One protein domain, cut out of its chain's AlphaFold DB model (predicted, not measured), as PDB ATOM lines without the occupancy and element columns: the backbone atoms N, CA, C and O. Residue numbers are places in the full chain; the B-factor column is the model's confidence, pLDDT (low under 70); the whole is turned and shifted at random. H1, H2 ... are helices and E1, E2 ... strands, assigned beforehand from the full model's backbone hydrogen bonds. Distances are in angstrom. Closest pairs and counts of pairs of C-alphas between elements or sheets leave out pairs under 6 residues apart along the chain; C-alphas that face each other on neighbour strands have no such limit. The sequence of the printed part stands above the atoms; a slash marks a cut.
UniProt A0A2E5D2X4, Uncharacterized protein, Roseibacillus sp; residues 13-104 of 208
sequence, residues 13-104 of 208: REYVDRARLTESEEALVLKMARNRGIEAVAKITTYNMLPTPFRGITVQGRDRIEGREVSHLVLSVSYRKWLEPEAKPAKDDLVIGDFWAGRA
ATOM      1  N   ARG A  13      86.126  -9.485  37.285       93.81
ATOM      2  CA  ARG A  13      87.049  -8.620  36.544       93.81
ATOM      3  C   ARG A  13      87.519  -9.341  35.297       93.81
ATOM      4  O   ARG A  13      88.096 -10.421  35.385       93.81
ATOM      5  N   GLU A  14      87.289  -8.731  34.145       94.06
ATOM      6  CA  GLU A  14      87.735  -9.252  32.859       94.06
ATOM      7  C   GLU A  14      88.514  -8.174  32.114       94.06
ATOM      8  O   GLU A  14      87.937  -7.289  31.484       94.06
ATOM      9  N   TYR A  15      89.839  -8.227  32.208       94.31
ATOM     10  CA  TYR A  15      90.707  -7.226  31.598       94.31
ATOM     11  C   TYR A  15      91.474  -7.795  30.419       94.31
ATOM     12  O   TYR A  15      92.025  -8.892  30.499       94.31
ATOM     13  N   VAL A  16      91.578  -7.011  29.348       90.75
ATOM     14  CA  VAL A  16      92.556  -7.292  28.292       90.75
ATOM     15  C   VAL A  16      93.960  -6.938  28.791       90.75
ATOM     16  O   VAL A  16      94.140  -5.992  29.559       90.75
ATOM     17  N   ASP A  17      94.979  -7.678  28.352       85.50
ATOM     18  CA  ASP A  17      96.322  -7.626  28.956       85.50
ATOM     19  C   ASP A  17      96.972  -6.238  28.969       85.50
ATOM     20  O   ASP A  17      97.702  -5.907  29.901       85.50
ATOM     21  N   ARG A  18      96.667  -5.396  27.975       85.50
ATOM     22  CA  ARG A  18      97.189  -4.021  27.853       85.50
ATOM     23  C   ARG A  18      96.259  -2.942  28.420       85.50
ATOM     24  O   ARG A  18      96.507  -1.759  28.203       85.50
ATOM     25  N   ALA A  19      95.186  -3.331  29.099       91.81
ATOM     26  CA  ALA A  19      94.199  -2.418  29.670       91.81
ATOM     27  C   ALA A  19      93.748  -2.914  31.051       91.81
ATOM     28  O   ALA A  19      92.562  -3.109  31.308       91.81
ATOM     29  N   ARG A  20      94.709  -3.175  31.938       95.06
ATOM     30  CA  ARG A  20      94.439  -3.542  33.331       95.06
ATOM     31  C   ARG A  20      94.402  -2.280  34.181       95.06
ATOM     32  O   ARG A  20      95.292  -1.443  34.063       95.06
ATOM     33  N   LEU A  21      93.372  -2.158  35.009       94.88
ATOM     34  CA  LEU A  21      93.247  -1.069  35.971       94.88
ATOM     35  C   LEU A  21      94.064  -1.401  37.223       94.88
ATOM     36  O   LEU A  21      94.107  -2.550  37.662       94.88
ATOM     37  N   THR A  22      94.707  -0.393  37.799       95.12
ATOM     38  CA  THR A  22      95.260  -0.459  39.158       95.12
ATOM     39  C   THR A  22      94.135  -0.418  40.192       95.12
ATOM     40  O   THR A  22      93.036   0.052  39.904       95.12
ATOM     41  N   GLU A  23      94.405  -0.829  41.432       93.88
ATOM     42  CA  GLU A  23      93.406  -0.784  42.513       93.88
ATOM     43  C   GLU A  23      92.835   0.627  42.739       93.88
ATOM     44  O   GLU A  23      91.631   0.794  42.944       93.88
ATOM     45  N   SER A  24      93.675   1.663  42.637       94.38
ATOM     46  CA  SER A  24      93.234   3.057  42.734       94.38
ATOM     47  C   SER A  24      92.319   3.469  41.580       94.38
ATOM     48  O   SER A  24      91.340   4.183  41.794       94.38
ATOM     49  N   GLU A  25      92.608   3.014  40.361       96.69
ATOM     50  CA  GLU A  25      91.772   3.297  39.191       96.69
ATOM     51  C   GLU A  25      90.447   2.529  39.268       96.69
ATOM     52  O   GLU A  25      89.393   3.106  39.003       96.69
ATOM     53  N   GLU A  26      90.461   1.270  39.720       95.81
ATOM     54  CA  GLU A  26      89.242   0.497  39.988       95.81
ATOM     55  C   GLU A  26      88.343   1.202  41.008       95.81
ATOM     56  O   GLU A  26      87.139   1.332  40.783       95.81
ATOM     57  N   ALA A  27      88.909   1.705  42.107       95.19
ATOM     58  CA  ALA A  27      88.146   2.427  43.121       95.19
ATOM     59  C   ALA A  27      87.463   3.682  42.548       95.19
ATOM     60  O   ALA A  27      86.313   3.975  42.891       95.19
ATOM     61  N   LEU A  28      88.132   4.402  41.637       96.44
ATOM     62  CA  LEU A  28      87.543   5.542  40.930       96.44
ATOM     63  C   LEU A  28      86.413   5.108  39.993       96.44
ATOM     64  O   LEU A  28      85.338   5.708  40.020       96.44
ATOM     65  N   VAL A  29      86.618   4.043  39.217       97.12
ATOM     66  CA  VAL A  29      85.609   3.478  38.308       97.12
ATOM     67  C   VAL A  29      84.370   3.007  39.080       97.12
ATOM     68  O   VAL A  29      83.241   3.320  38.699       97.12
ATOM     69  N   LEU A  30      84.552   2.331  40.216       96.31
ATOM     70  CA  LEU A  30      83.460   1.914  41.101       96.31
ATOM     71  C   LEU A  30      82.727   3.113  41.718       96.31
ATOM     72  O   LEU A  30      81.498   3.116  41.808       96.31
ATOM     73  N   LYS A  31      83.460   4.161  42.113       96.00
ATOM     74  CA  LYS A  31      82.866   5.414  42.600       96.00
ATOM     75  C   LYS A  31      82.024   6.091  41.515       96.00
ATOM     76  O   LYS A  31      80.918   6.546  41.804       96.00
ATOM     77  N   MET A  32      82.505   6.122  40.272       97.12
ATOM     78  CA  MET A  32      81.728   6.628  39.136       97.12
ATOM     79  C   MET A  32      80.456   5.821  38.906       97.12
ATOM     80  O   MET A  32      79.396   6.413  38.722       97.12
ATOM     81  N   ALA A  33      80.550   4.492  38.956       97.19
ATOM     82  CA  ALA A  33      79.408   3.601  38.797       97.19
ATOM     83  C   ALA A  33      78.299   3.925  39.807       97.19
ATOM     84  O   ALA A  33      77.157   4.154  39.404       97.19
ATOM     85  N   ARG A  34      78.649   4.077  41.091       96.06
ATOM     86  CA  ARG A  34      77.703   4.486  42.144       96.06
ATOM     87  C   ARG A  34      77.087   5.857  41.875       96.06
ATOM     88  O   ARG A  34      75.869   5.993  41.910       96.06
ATOM     89  N   ASN A  35      77.902   6.851  41.515       96.12
ATOM     90  CA  ASN A  35      77.420   8.194  41.164       96.12
ATOM     91  C   ASN A  35      76.505   8.212  39.925       96.12
ATOM     92  O   ASN A  35      75.759   9.167  39.719       96.12
ATOM     93  N   ARG A  36      76.564   7.173  39.084       96.38
ATOM     94  CA  ARG A  36      75.707   6.990  37.906       96.38
ATOM     95  C   ARG A  36      74.589   5.968  38.123       96.38
ATOM     96  O   ARG A  36      73.978   5.537  37.149       96.38
ATOM     97  N   GLY A  37      74.290   5.628  39.377       94.81
ATOM     98  CA  GLY A  37      73.128   4.818  39.755       94.81
ATOM     99  C   GLY A  37      73.373   3.309  39.800       94.81
ATOM    100  O   GLY A  37      72.427   2.551  39.984       94.81
ATOM    101  N   ILE A  38      74.618   2.846  39.649       96.50
ATOM    102  CA  ILE A  38      74.980   1.433  39.827       96.50
ATOM    103  C   ILE A  38      75.464   1.225  41.265       96.50
ATOM    104  O   ILE A  38      76.653   1.339  41.561       96.50
ATOM    105  N   GLU A  39      74.536   0.927  42.171       92.06
ATOM    106  CA  GLU A  39      74.845   0.730  43.595       92.06
ATOM    107  C   GLU A  39      75.652  -0.552  43.843       92.06
ATOM    108  O   GLU A  39      76.658  -0.544  44.559       92.06
ATOM    109  N   ALA A  40      75.236  -1.646  43.198       93.56
ATOM    110  CA  ALA A  40      75.871  -2.952  43.285       93.56
ATOM    111  C   ALA A  40      76.467  -3.346  41.930       93.56
ATOM    112  O   ALA A  40      75.752  -3.726  41.000       93.56
ATOM    113  N   VAL A  41      77.793  -3.270  41.835       96.06
ATOM    114  CA  VAL A  41      78.554  -3.709  40.661       96.06
ATOM    115  C   VAL A  41      78.701  -5.229  40.695       96.06
ATOM    116  O   VAL A  41      78.981  -5.807  41.743       96.06
ATOM    117  N   ALA A  42      78.489  -5.873  39.551       95.75
ATOM    118  CA  ALA A  42      78.714  -7.301  39.356       95.75
ATOM    119  C   ALA A  42      80.018  -7.572  38.606       95.75
ATOM    120  O   ALA A  42      80.737  -8.500  38.963       95.75
ATOM    121  N   LYS A  43      80.329  -6.759  37.587       97.12
ATOM    122  CA  LYS A  43      81.475  -6.989  36.705       97.12
ATOM    123  C   LYS A  43      82.112  -5.691  36.220       97.12
ATOM    124  O   LYS A  43      81.409  -4.720  35.935       97.12
ATOM    125  N   ILE A  44      83.434  -5.699  36.085       97.62
ATOM    126  CA  ILE A  44      84.209  -4.678  35.376       97.62
ATOM    127  C   ILE A  44      84.940  -5.359  34.223       97.62
ATOM    128  O   ILE A  44      85.630  -6.361  34.417       97.62
ATOM    129  N   THR A  45      84.812  -4.792  33.030       96.56
ATOM    130  CA  THR A  45      85.473  -5.288  31.825       96.56
ATOM    131  C   THR A  45      86.271  -4.179  31.165       96.56
ATOM    132  O   THR A  45      85.801  -3.044  31.087       96.56
ATOM    133  N   THR A  46      87.444  -4.503  30.628       96.31
ATOM    134  CA  THR A  46      88.138  -3.635  29.670       96.31
ATOM    135  C   THR A  46      88.192  -4.298  28.307       96.31
ATOM    136  O   THR A  46      88.242  -5.521  28.202       96.31
ATOM    137  N   TYR A  47      88.118  -3.499  27.247       91.62
ATOM    138  CA  TYR A  47      88.028  -4.006  25.879       91.62
ATOM    139  C   TYR A  47      88.794  -3.114  24.905       91.62
ATOM    140  O   TYR A  47      88.972  -1.919  25.147       91.62
ATOM    141  N   ASN A  48      89.243  -3.706  23.798       90.50
ATOM    142  CA  ASN A  48      89.850  -2.973  22.688       90.50
ATOM    143  C   ASN A  48      88.750  -2.424  21.770       90.50
ATOM    144  O   ASN A  48      87.782  -3.128  21.482       90.50
ATOM    145  N   MET A  49      88.906  -1.190  21.297       88.06
ATOM    146  CA  MET A  49      88.010  -0.556  20.325       88.06
ATOM    147  C   MET A  49      88.532  -0.794  18.903       88.06
ATOM    148  O   MET A  49      88.993   0.135  18.243       88.06
ATOM    149  N   LEU A  50      88.533  -2.046  18.451       83.69
ATOM    150  CA  LEU A  50      89.076  -2.400  17.135       83.69
ATOM    151  C   LEU A  50      88.341  -1.672  15.983       83.69
ATOM    152  O   LEU A  50      87.170  -1.316  16.143       83.69
ATOM    153  N   PRO A  51      89.051  -1.356  14.876       85.06
ATOM    154  CA  PRO A  51      90.479  -1.611  14.619       85.06
ATOM    155  C   PRO A  51      91.438  -0.565  15.234       85.06
ATOM    156  O   PRO A  51      92.627  -0.549  14.921       85.06
ATOM    157  N   THR A  52      90.957   0.336  16.095       87.88
ATOM    158  CA  THR A  52      91.778   1.403  16.696       87.88
ATOM    159  C   THR A  52      92.673   0.880  17.837       87.88
ATOM    160  O   THR A  52      92.385  -0.166  18.427       87.88
ATOM    161  N   PRO A  53      93.746   1.606  18.222       89.56
ATOM    162  CA  PRO A  53      94.561   1.242  19.385       89.56
ATOM    163  C   PRO A  53      93.902   1.592  20.734       89.56
ATOM    164  O   PRO A  53      94.510   1.361  21.788       89.56
ATOM    165  N   PHE A  54      92.699   2.176  20.718       93.94
ATOM    166  CA  PHE A  54      92.020   2.691  21.902       93.94
ATOM    167  C   PHE A  54      91.332   1.591  22.702       93.94
ATOM    168  O   PHE A  54      91.048   0.495  22.207       93.94
ATOM    169  N   ARG A  55      91.074   1.879  23.980       94.81
ATOM    170  CA  ARG A  55      90.408   0.951  24.902       94.81
ATOM    171  C   ARG A  55      89.282   1.632  25.650       94.81
ATOM    172  O   ARG A  55      89.318   2.833  25.902       94.81
ATOM    173  N   GLY A  56      88.312   0.825  26.052       94.94
ATOM    174  CA  GLY A  56      87.202   1.247  26.894       94.94
ATOM    175  C   GLY A  56      87.094   0.418  28.163       94.94
ATOM    176  O   GLY A  56      87.667  -0.669  28.279       94.94
ATOM    177  N   ILE A  57      86.322   0.947  29.107       98.06
ATOM    178  CA  ILE A  57      85.948   0.275  30.346       98.06
ATOM    179  C   ILE A  57      84.425   0.161  30.362       98.06
ATOM    180  O   ILE A  57      83.711   1.119  30.060       98.06
ATOM    181  N   THR A  58      83.923  -1.005  30.739       97.50
ATOM    182  CA  THR A  58      82.506  -1.236  30.999       97.50
ATOM    183  C   THR A  58      82.331  -1.686  32.440       97.50
ATOM    184  O   THR A  58      83.009  -2.606  32.890       97.50
ATOM    185  N   VAL A  59      81.396  -1.064  33.151       97.94
ATOM    186  CA  VAL A  59      80.949  -1.504  34.475       97.94
ATOM    187  C   VAL A  59      79.519  -2.000  34.363       97.94
ATOM    188  O   VAL A  59      78.643  -1.267  33.904       97.94
ATOM    189  N   GLN A  60      79.280  -3.233  34.792       97.50
ATOM    190  CA  GLN A  60      77.964  -3.856  34.805       97.50
ATOM    191  C   GLN A  60      77.449  -3.952  36.242       97.50
ATOM    192  O   GLN A  60      78.140  -4.445  37.138       97.50
ATOM    193  N   GLY A  61      76.218  -3.500  36.457       96.94
ATOM    194  CA  GLY A  61      75.471  -3.738  37.685       96.94
ATOM    195  C   GLY A  61      75.014  -5.190  37.822       96.94
ATOM    196  O   GLY A  61      75.109  -5.985  36.887       96.94
ATOM    197  N   ARG A  62      74.496  -5.539  38.999       94.94
ATOM    198  CA  ARG A  62      73.828  -6.831  39.205       94.94
ATOM    199  C   ARG A  62      72.570  -6.957  38.350       94.94
ATOM    200  O   ARG A  62      71.885  -5.973  38.080       94.94
ATOM    201  N   ASP A  63      72.283  -8.193  37.963       94.12
ATOM    202  CA  ASP A  63      71.081  -8.535  37.215       94.12
ATOM    203  C   ASP A  63      69.828  -8.411  38.089       94.12
ATOM    204  O   ASP A  63      69.798  -8.849  39.240       94.12
ATOM    205  N   ARG A  64      68.772  -7.869  37.490       94.94
ATOM    206  CA  ARG A  64      67.387  -7.957  37.943       94.94
ATOM    207  C   ARG A  64      66.646  -8.883  36.986       94.94
ATOM    208  O   ARG A  64      66.611  -8.621  35.785       94.94
ATOM    209  N   ILE A  65      66.078  -9.960  37.519       94.56
ATOM    210  CA  ILE A  65      65.404 -10.998  36.735       94.56
ATOM    211  C   ILE A  65      63.902 -10.919  36.993       94.56
ATOM    212  O   ILE A  65      63.464 -10.997  38.139       94.56
ATOM    213  N   GLU A  66      63.125 -10.783  35.923       94.00
ATOM    214  CA  GLU A  66      61.664 -10.768  35.944       94.00
ATOM    215  C   GLU A  66      61.145 -11.756  34.896       94.00
ATOM    216  O   GLU A  66      61.080 -11.477  33.697       94.00
ATOM    217  N   GLY A  67      60.819 -12.970  35.345       94.06
ATOM    218  CA  GLY A  67      60.434 -14.061  34.451       94.06
ATOM    219  C   GLY A  67      61.567 -14.431  33.491       94.06
ATOM    220  O   GLY A  67      62.593 -14.954  33.916       94.06
ATOM    221  N   ARG A  68      61.364 -14.186  32.189       93.81
ATOM    222  CA  ARG A  68      62.378 -14.412  31.142       93.81
ATOM    223  C   ARG A  68      63.190 -13.159  30.805       93.81
ATOM    224  O   ARG A  68      64.114 -13.251  30.001       93.81
ATOM    225  N   GLU A  69      62.864 -11.997  31.368       96.31
ATOM    226  CA  GLU A  69      63.645 -10.777  31.166       96.31
ATOM    227  C   GLU A  69      64.755 -10.685  32.217       96.31
ATOM    228  O   GLU A  69      64.529 -10.858  33.414       96.31
ATOM    229  N   VAL A  70      65.965 -10.378  31.761       96.19
ATOM    230  CA  VAL A  70      67.096  -9.999  32.607       96.19
ATOM    231  C   VAL A  70      67.465  -8.575  32.250       96.19
ATOM    232  O   VAL A  70      67.736  -8.275  31.090       96.19
ATOM    233  N   SER A  71      67.502  -7.692  33.237       96.00
ATOM    234  CA  SER A  71      67.939  -6.316  33.047       96.00
ATOM    235  C   SER A  71      69.078  -5.971  33.994       96.00
ATOM    236  O   SER A  71      69.125  -6.437  35.128       96.00
ATOM    237  N   HIS A  72      70.009  -5.146  33.535       96.06
ATOM    238  CA  HIS A  72      71.049  -4.571  34.381       96.06
ATOM    239  C   HIS A  72      71.466  -3.205  33.856       96.06
ATOM    240  O   HIS A  72      71.261  -2.865  32.689       96.06
ATOM    241  N   LEU A  73      72.087  -2.414  34.724       97.62
ATOM    242  CA  LEU A  73      72.708  -1.160  34.325       97.62
ATOM    243  C   LEU A  73      74.119  -1.409  33.798       97.62
ATOM    244  O   LEU A  73      74.882  -2.182  34.372       97.62
ATOM    245  N   VAL A  74      74.472  -0.717  32.723       97.62
ATOM    246  CA  VAL A  74      75.817  -0.697  32.147       97.62
ATOM    247  C   VAL A  74      76.299   0.741  32.080       97.62
ATOM    248  O   VAL A  74      75.618   1.606  31.529       97.62
ATOM    249  N   LEU A  75      77.492   0.987  32.609       98.25
ATOM    250  CA  LEU A  75      78.198   2.252  32.484       98.25
ATOM    251  C   LEU A  75      79.429   2.061  31.601       98.25
ATOM    252  O   LEU A  75      80.296   1.246  31.912       98.25
ATOM    253  N   SER A  76      79.520   2.837  30.526       97.44
ATOM    254  CA  SER A  76      80.753   2.972  29.752       97.44
ATOM    255  C   SER A  76      81.600   4.081  30.363       97.44
ATOM    256  O   SER A  76      81.122   5.204  30.538       97.44
ATOM    257  N   VAL A  77      82.844   3.752  30.701       97.88
ATOM    258  CA  VAL A  77      83.809   4.675  31.295       97.88
ATOM    259  C   VAL A  77      84.979   4.854  30.334       97.88
ATOM    260  O   VAL A  77      85.553   3.895  29.815       97.88
ATOM    261  N   SER A  78      85.321   6.114  30.119       97.38
ATOM    262  CA  SER A  78      86.445   6.573  29.325       97.38
ATOM    263  C   SER A  78      87.633   6.862  30.228       97.38
ATOM    264  O   SER A  78      87.469   7.449  31.298       97.38
ATOM    265  N   TYR A  79      88.830   6.488  29.781       97.19
ATOM    266  CA  TYR A  79      90.086   6.831  30.443       97.19
ATOM    267  C   TYR A  79      90.968   7.605  29.471       97.19
ATOM    268  O   TYR A  79      91.338   7.074  28.427       97.19
ATOM    269  N   ARG A  80      91.341   8.844  29.818       95.88
ATOM    270  CA  ARG A  80      92.130   9.752  28.967       95.88
ATOM    271  C   ARG A  80      93.323   9.076  28.291       95.88
ATOM    272  O   ARG A  80      93.557   9.288  27.111       95.88
ATOM    273  N   LYS A  81      94.065   8.250  29.034       94.69
ATOM    274  CA  LYS A  81      95.297   7.599  28.555       94.69
ATOM    275  C   LYS A  81      95.051   6.494  27.523       94.69
ATOM    276  O   LYS A  81      96.004   5.994  26.934       94.69
ATOM    277  N   TRP A  82      93.803   6.068  27.344       95.94
ATOM    278  CA  TRP A  82      93.412   4.985  26.440       95.94
ATOM    279  C   TRP A  82      92.645   5.461  25.211       95.94
ATOM    280  O   TRP A  82      92.233   4.622  24.413       95.94
ATOM    281  N   LEU A  83      92.443   6.766  25.064       94.75
ATOM    282  CA  LEU A  83      91.638   7.359  24.006       94.75
ATOM    283  C   LEU A  83      92.490   8.244  23.097       94.75
ATOM    284  O   LEU A  83      93.687   8.428  23.322       94.75
ATOM    285  N   GLU A  84      91.855   8.785  22.062       93.06
ATOM    286  CA  GLU A  84      92.458   9.800  21.205       93.06
ATOM    287  C   GLU A  84      92.943  10.996  22.038       93.06
ATOM    288  O   GLU A  84      92.252  11.396  22.982       93.06
ATOM    289  N   PRO A  85      94.091  11.613  21.695       90.25
ATOM    290  CA  PRO A  85      94.630  12.754  22.443       90.25
ATOM    291  C   PRO A  85      93.633  13.908  22.629       90.25
ATOM    292  O   PRO A  85      93.657  14.609  23.642       90.25
ATOM    293  N   GLU A  86      92.738  14.090  21.659       92.25
ATOM    294  CA  GLU A  86      91.740  15.160  21.618       92.25
ATOM    295  C   GLU A  86      90.395  14.765  22.239       92.25
ATOM    296  O   GLU A  86      89.509  15.616  22.363       92.25
ATOM    297  N   ALA A  87      90.243  13.509  22.676       93.31
ATOM    298  CA  ALA A  87      89.027  13.028  23.310       93.31
ATOM    299  C   ALA A  87      88.742  13.819  24.593       93.31
ATOM    300  O   ALA A  87      89.581  13.959  25.491       93.31
ATOM    301  N   LYS A  88      87.521  14.346  24.681       95.25
ATOM    302  CA  LYS A  88      87.051  15.151  25.809       95.25
ATOM    303  C   LYS A  88      85.709  14.619  26.311       95.25
ATOM    304  O   LYS A  88      84.944  14.072  25.517       95.25
ATOM    305  N   PRO A  89      85.416  14.783  27.611       96.25
ATOM    306  CA  PRO A  89      84.089  14.504  28.143       96.25
ATOM    307  C   PRO A  89      83.024  15.352  27.444       96.25
ATOM    308  O   PRO A  89      83.266  16.511  27.094       96.25
ATOM    309  N   ALA A  90      81.833  14.783  27.281       94.56
ATOM    310  CA  ALA A  90      80.648  15.539  26.906       94.56
ATOM    311  C   ALA A  90      80.211  16.465  28.057       94.56
ATOM    312  O   ALA A  90      80.604  16.289  29.210       94.56
ATOM    313  N   LYS A  91      79.357  17.449  27.747       93.62
ATOM    314  CA  LYS A  91      78.913  18.483  28.701       93.62
ATOM    315  C   LYS A  91      78.337  17.917  30.008       93.62
ATOM    316  O   LYS A  91      78.567  18.496  31.064       93.62
ATOM    317  N   ASP A  92      77.625  16.794  29.931       94.06
ATOM    318  CA  ASP A  92      76.928  16.183  31.071       94.06
ATOM    319  C   ASP A  92      77.669  14.966  31.653       94.06
ATOM    320  O   ASP A  92      77.111  14.218  32.472       94.06
ATOM    321  N   ASP A  93      78.910  14.729  31.227       97.12
ATOM    322  CA  ASP A  93      79.715  13.622  31.725       97.12
ATOM    323  C   ASP A  93      80.213  13.894  33.148       97.12
ATOM    324  O   ASP A  93      80.551  15.009  33.541       97.12
ATOM    325  N   LEU A  94      80.274  12.826  33.938       97.50
ATOM    326  CA  LEU A  94      80.857  12.839  35.264       97.50
ATOM    327  C   LEU A  94      82.352  12.652  35.076       97.50
ATOM    328  O   LEU A  94      82.765  11.610  34.575       97.50
ATOM    329  N   VAL A  95      83.141  13.630  35.504       97.69
ATOM    330  CA  VAL A  95      84.602  13.601  35.412       97.69
ATOM    331  C   VAL A  95      85.186  13.414  36.809       97.69
ATOM    332  O   VAL A  95      84.837  14.151  37.730       97.69
ATOM    333  N   ILE A  96      86.072  12.431  36.981       96.88
ATOM    334  CA  ILE A  96      86.859  12.257  38.210       96.88
ATOM    335  C   ILE A  96      88.285  11.882  37.801       96.88
ATOM    336  O   ILE A  96      88.523  10.790  37.284       96.88
ATOM    337  N   GLY A  97      89.232  12.793  38.032       94.12
ATOM    338  CA  GLY A  97      90.607  12.644  37.554       94.12
ATOM    339  C   GLY A  97      90.663  12.535  36.028       94.12
ATOM    340  O   GLY A  97      90.036  13.321  35.322       94.12
ATOM    341  N   ASP A  98      91.384  11.530  35.532       96.25
ATOM    342  CA  ASP A  98      91.549  11.251  34.097       96.25
ATOM    343  C   ASP A  98      90.407  10.430  33.479       96.25
ATOM    344  O   ASP A  98      90.465  10.060  32.303       96.25
ATOM    345  N   PHE A  99      89.379  10.117  34.263       97.88
ATOM    346  CA  PHE A  99      88.253   9.308  33.830       97.88
ATOM    347  C   PHE A  99      87.023  10.179  33.603       97.88
ATOM    348  O   PHE A  99      86.807  11.177  34.301       97.88
ATOM    349  N   TRP A 100      86.170   9.756  32.676       97.94
ATOM    350  CA  TRP A 100      84.831  10.312  32.552       97.94
ATOM    351  C   TRP A 100      83.809   9.279  32.108       97.94
ATOM    352  O   TRP A 100      84.143   8.281  31.472       97.94
ATOM    353  N   ALA A 101      82.550   9.517  32.456       97.62
ATOM    354  CA  ALA A 101      81.461   8.631  32.084       97.62
ATOM    355  C   ALA A 101      80.149   9.390  31.887       97.62
ATOM    356  O   ALA A 101      79.784  10.263  32.686       97.62
ATOM    357  N   GLY A 102      79.403   8.987  30.862       95.75
ATOM    358  CA  GLY A 102      78.029   9.424  30.638       95.75
ATOM    359  C   GLY A 102      77.055   8.808  31.642       95.75
ATOM    360  O   GLY A 102      77.425   8.417  32.751       95.75
ATOM    361  N   ARG A 103      75.777   8.726  31.267       96.25
ATOM    362  CA  ARG A 103      74.759   8.051  32.087       96.25
ATOM    363  C   ARG A 103      74.871   6.535  31.937       96.25
ATOM    364  O   ARG A 103      75.147   6.038  30.846       96.25
ATOM    365  N   ALA A 104      74.605   5.807  33.019       97.00
ATOM    366  CA  ALA A 104      74.399   4.370  32.920       97.00
ATOM    367  C   ALA A 104      73.136   4.093  32.091       97.00
ATOM    368  O   ALA A 104      72.129   4.794  32.218       97.00
TER     369      ALA A 104
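This is residues 13 to 104 of the 208 residues of an uncharacterized protein of Roseibacillus sp (UniProt A0A2E5D2X4). A twisted sheet of six strands curls round one helix, H1. The hairpin of E3 and E4 reaches away from H1 to one end of the longest axis, and the long link between E4 and E5 lies at the other end. The printed part has 92 residues, with H1 first and then E1 to E6 along the chain; the sheet is branched at E4, with its neighbour pairs antiparallel, and the class is mixed, helices and strands. By its radius of gyration of the C-alphas, 13.5 A, the whole is compact, yet its outline is elongated, with spans of 45 by 28 by 25 A.

Start at residues 13 to 14, a short pairing with residues 44 to 45 of E1, residues 41 to 48, parallel to it. Find C-alpha 23 at (93.406, -0.784, 42.513); from there H1, residues 23 to 35, runs 18.4 A to C-alpha 35. E1 then covers 21.2 A, and E2, residues 55 to 61, 20.2 A. E2 runs on into E3, residues 64 to 66, across a break of 2 residues at 56 degrees. At C-alpha 69, (63.645, -10.777, 31.166), begins E4, residues 69 to 79, the longest strand at 31.8 A. E5, residues 94 to 96, and E6, residues 99 to 101, follow; E6 ends at C-alpha 101, (81.461, 8.631, 32.084).

Look first along E4, whose pairing is staggered: with E3 over residues 69 to 71, with E2 over 74 to 77 and with E6 over 77 to 79. E2 lies on one side of E4 and E6 on the other side. For E4 and E3, a hairpin, see N 64 and O 71, 2.8 A apart; for E4 and E2, N 59 and O 75, 2.8 A; for E4 and E6, N 78 and O 100, 2.8 A. The edge strand E1 forms a hairpin with E2, with N 45 and O 58 at 2.8 A. The edge strand E5 forms a hairpin with E6, with N 94 and O 101 at 2.9 A. H1 is on the sheet: its closest C-alphas to E4 are those of Ala 33 and Leu 75, 6.6 A, and to E5 those of Leu 28 and Ile 96, 7.3 A. In H1 every O i to N i+4 pair is within hydrogen-bond range. E1 and E5 are apart.

The two C-alphas farthest apart are those of Gly 67 and Pro 85, 45.1 A. The printed part has no cut. The link from E4 to E5, 14 residues, is long. The mean pLDDT of the printed part is 94.8, and no printed residue is under 70.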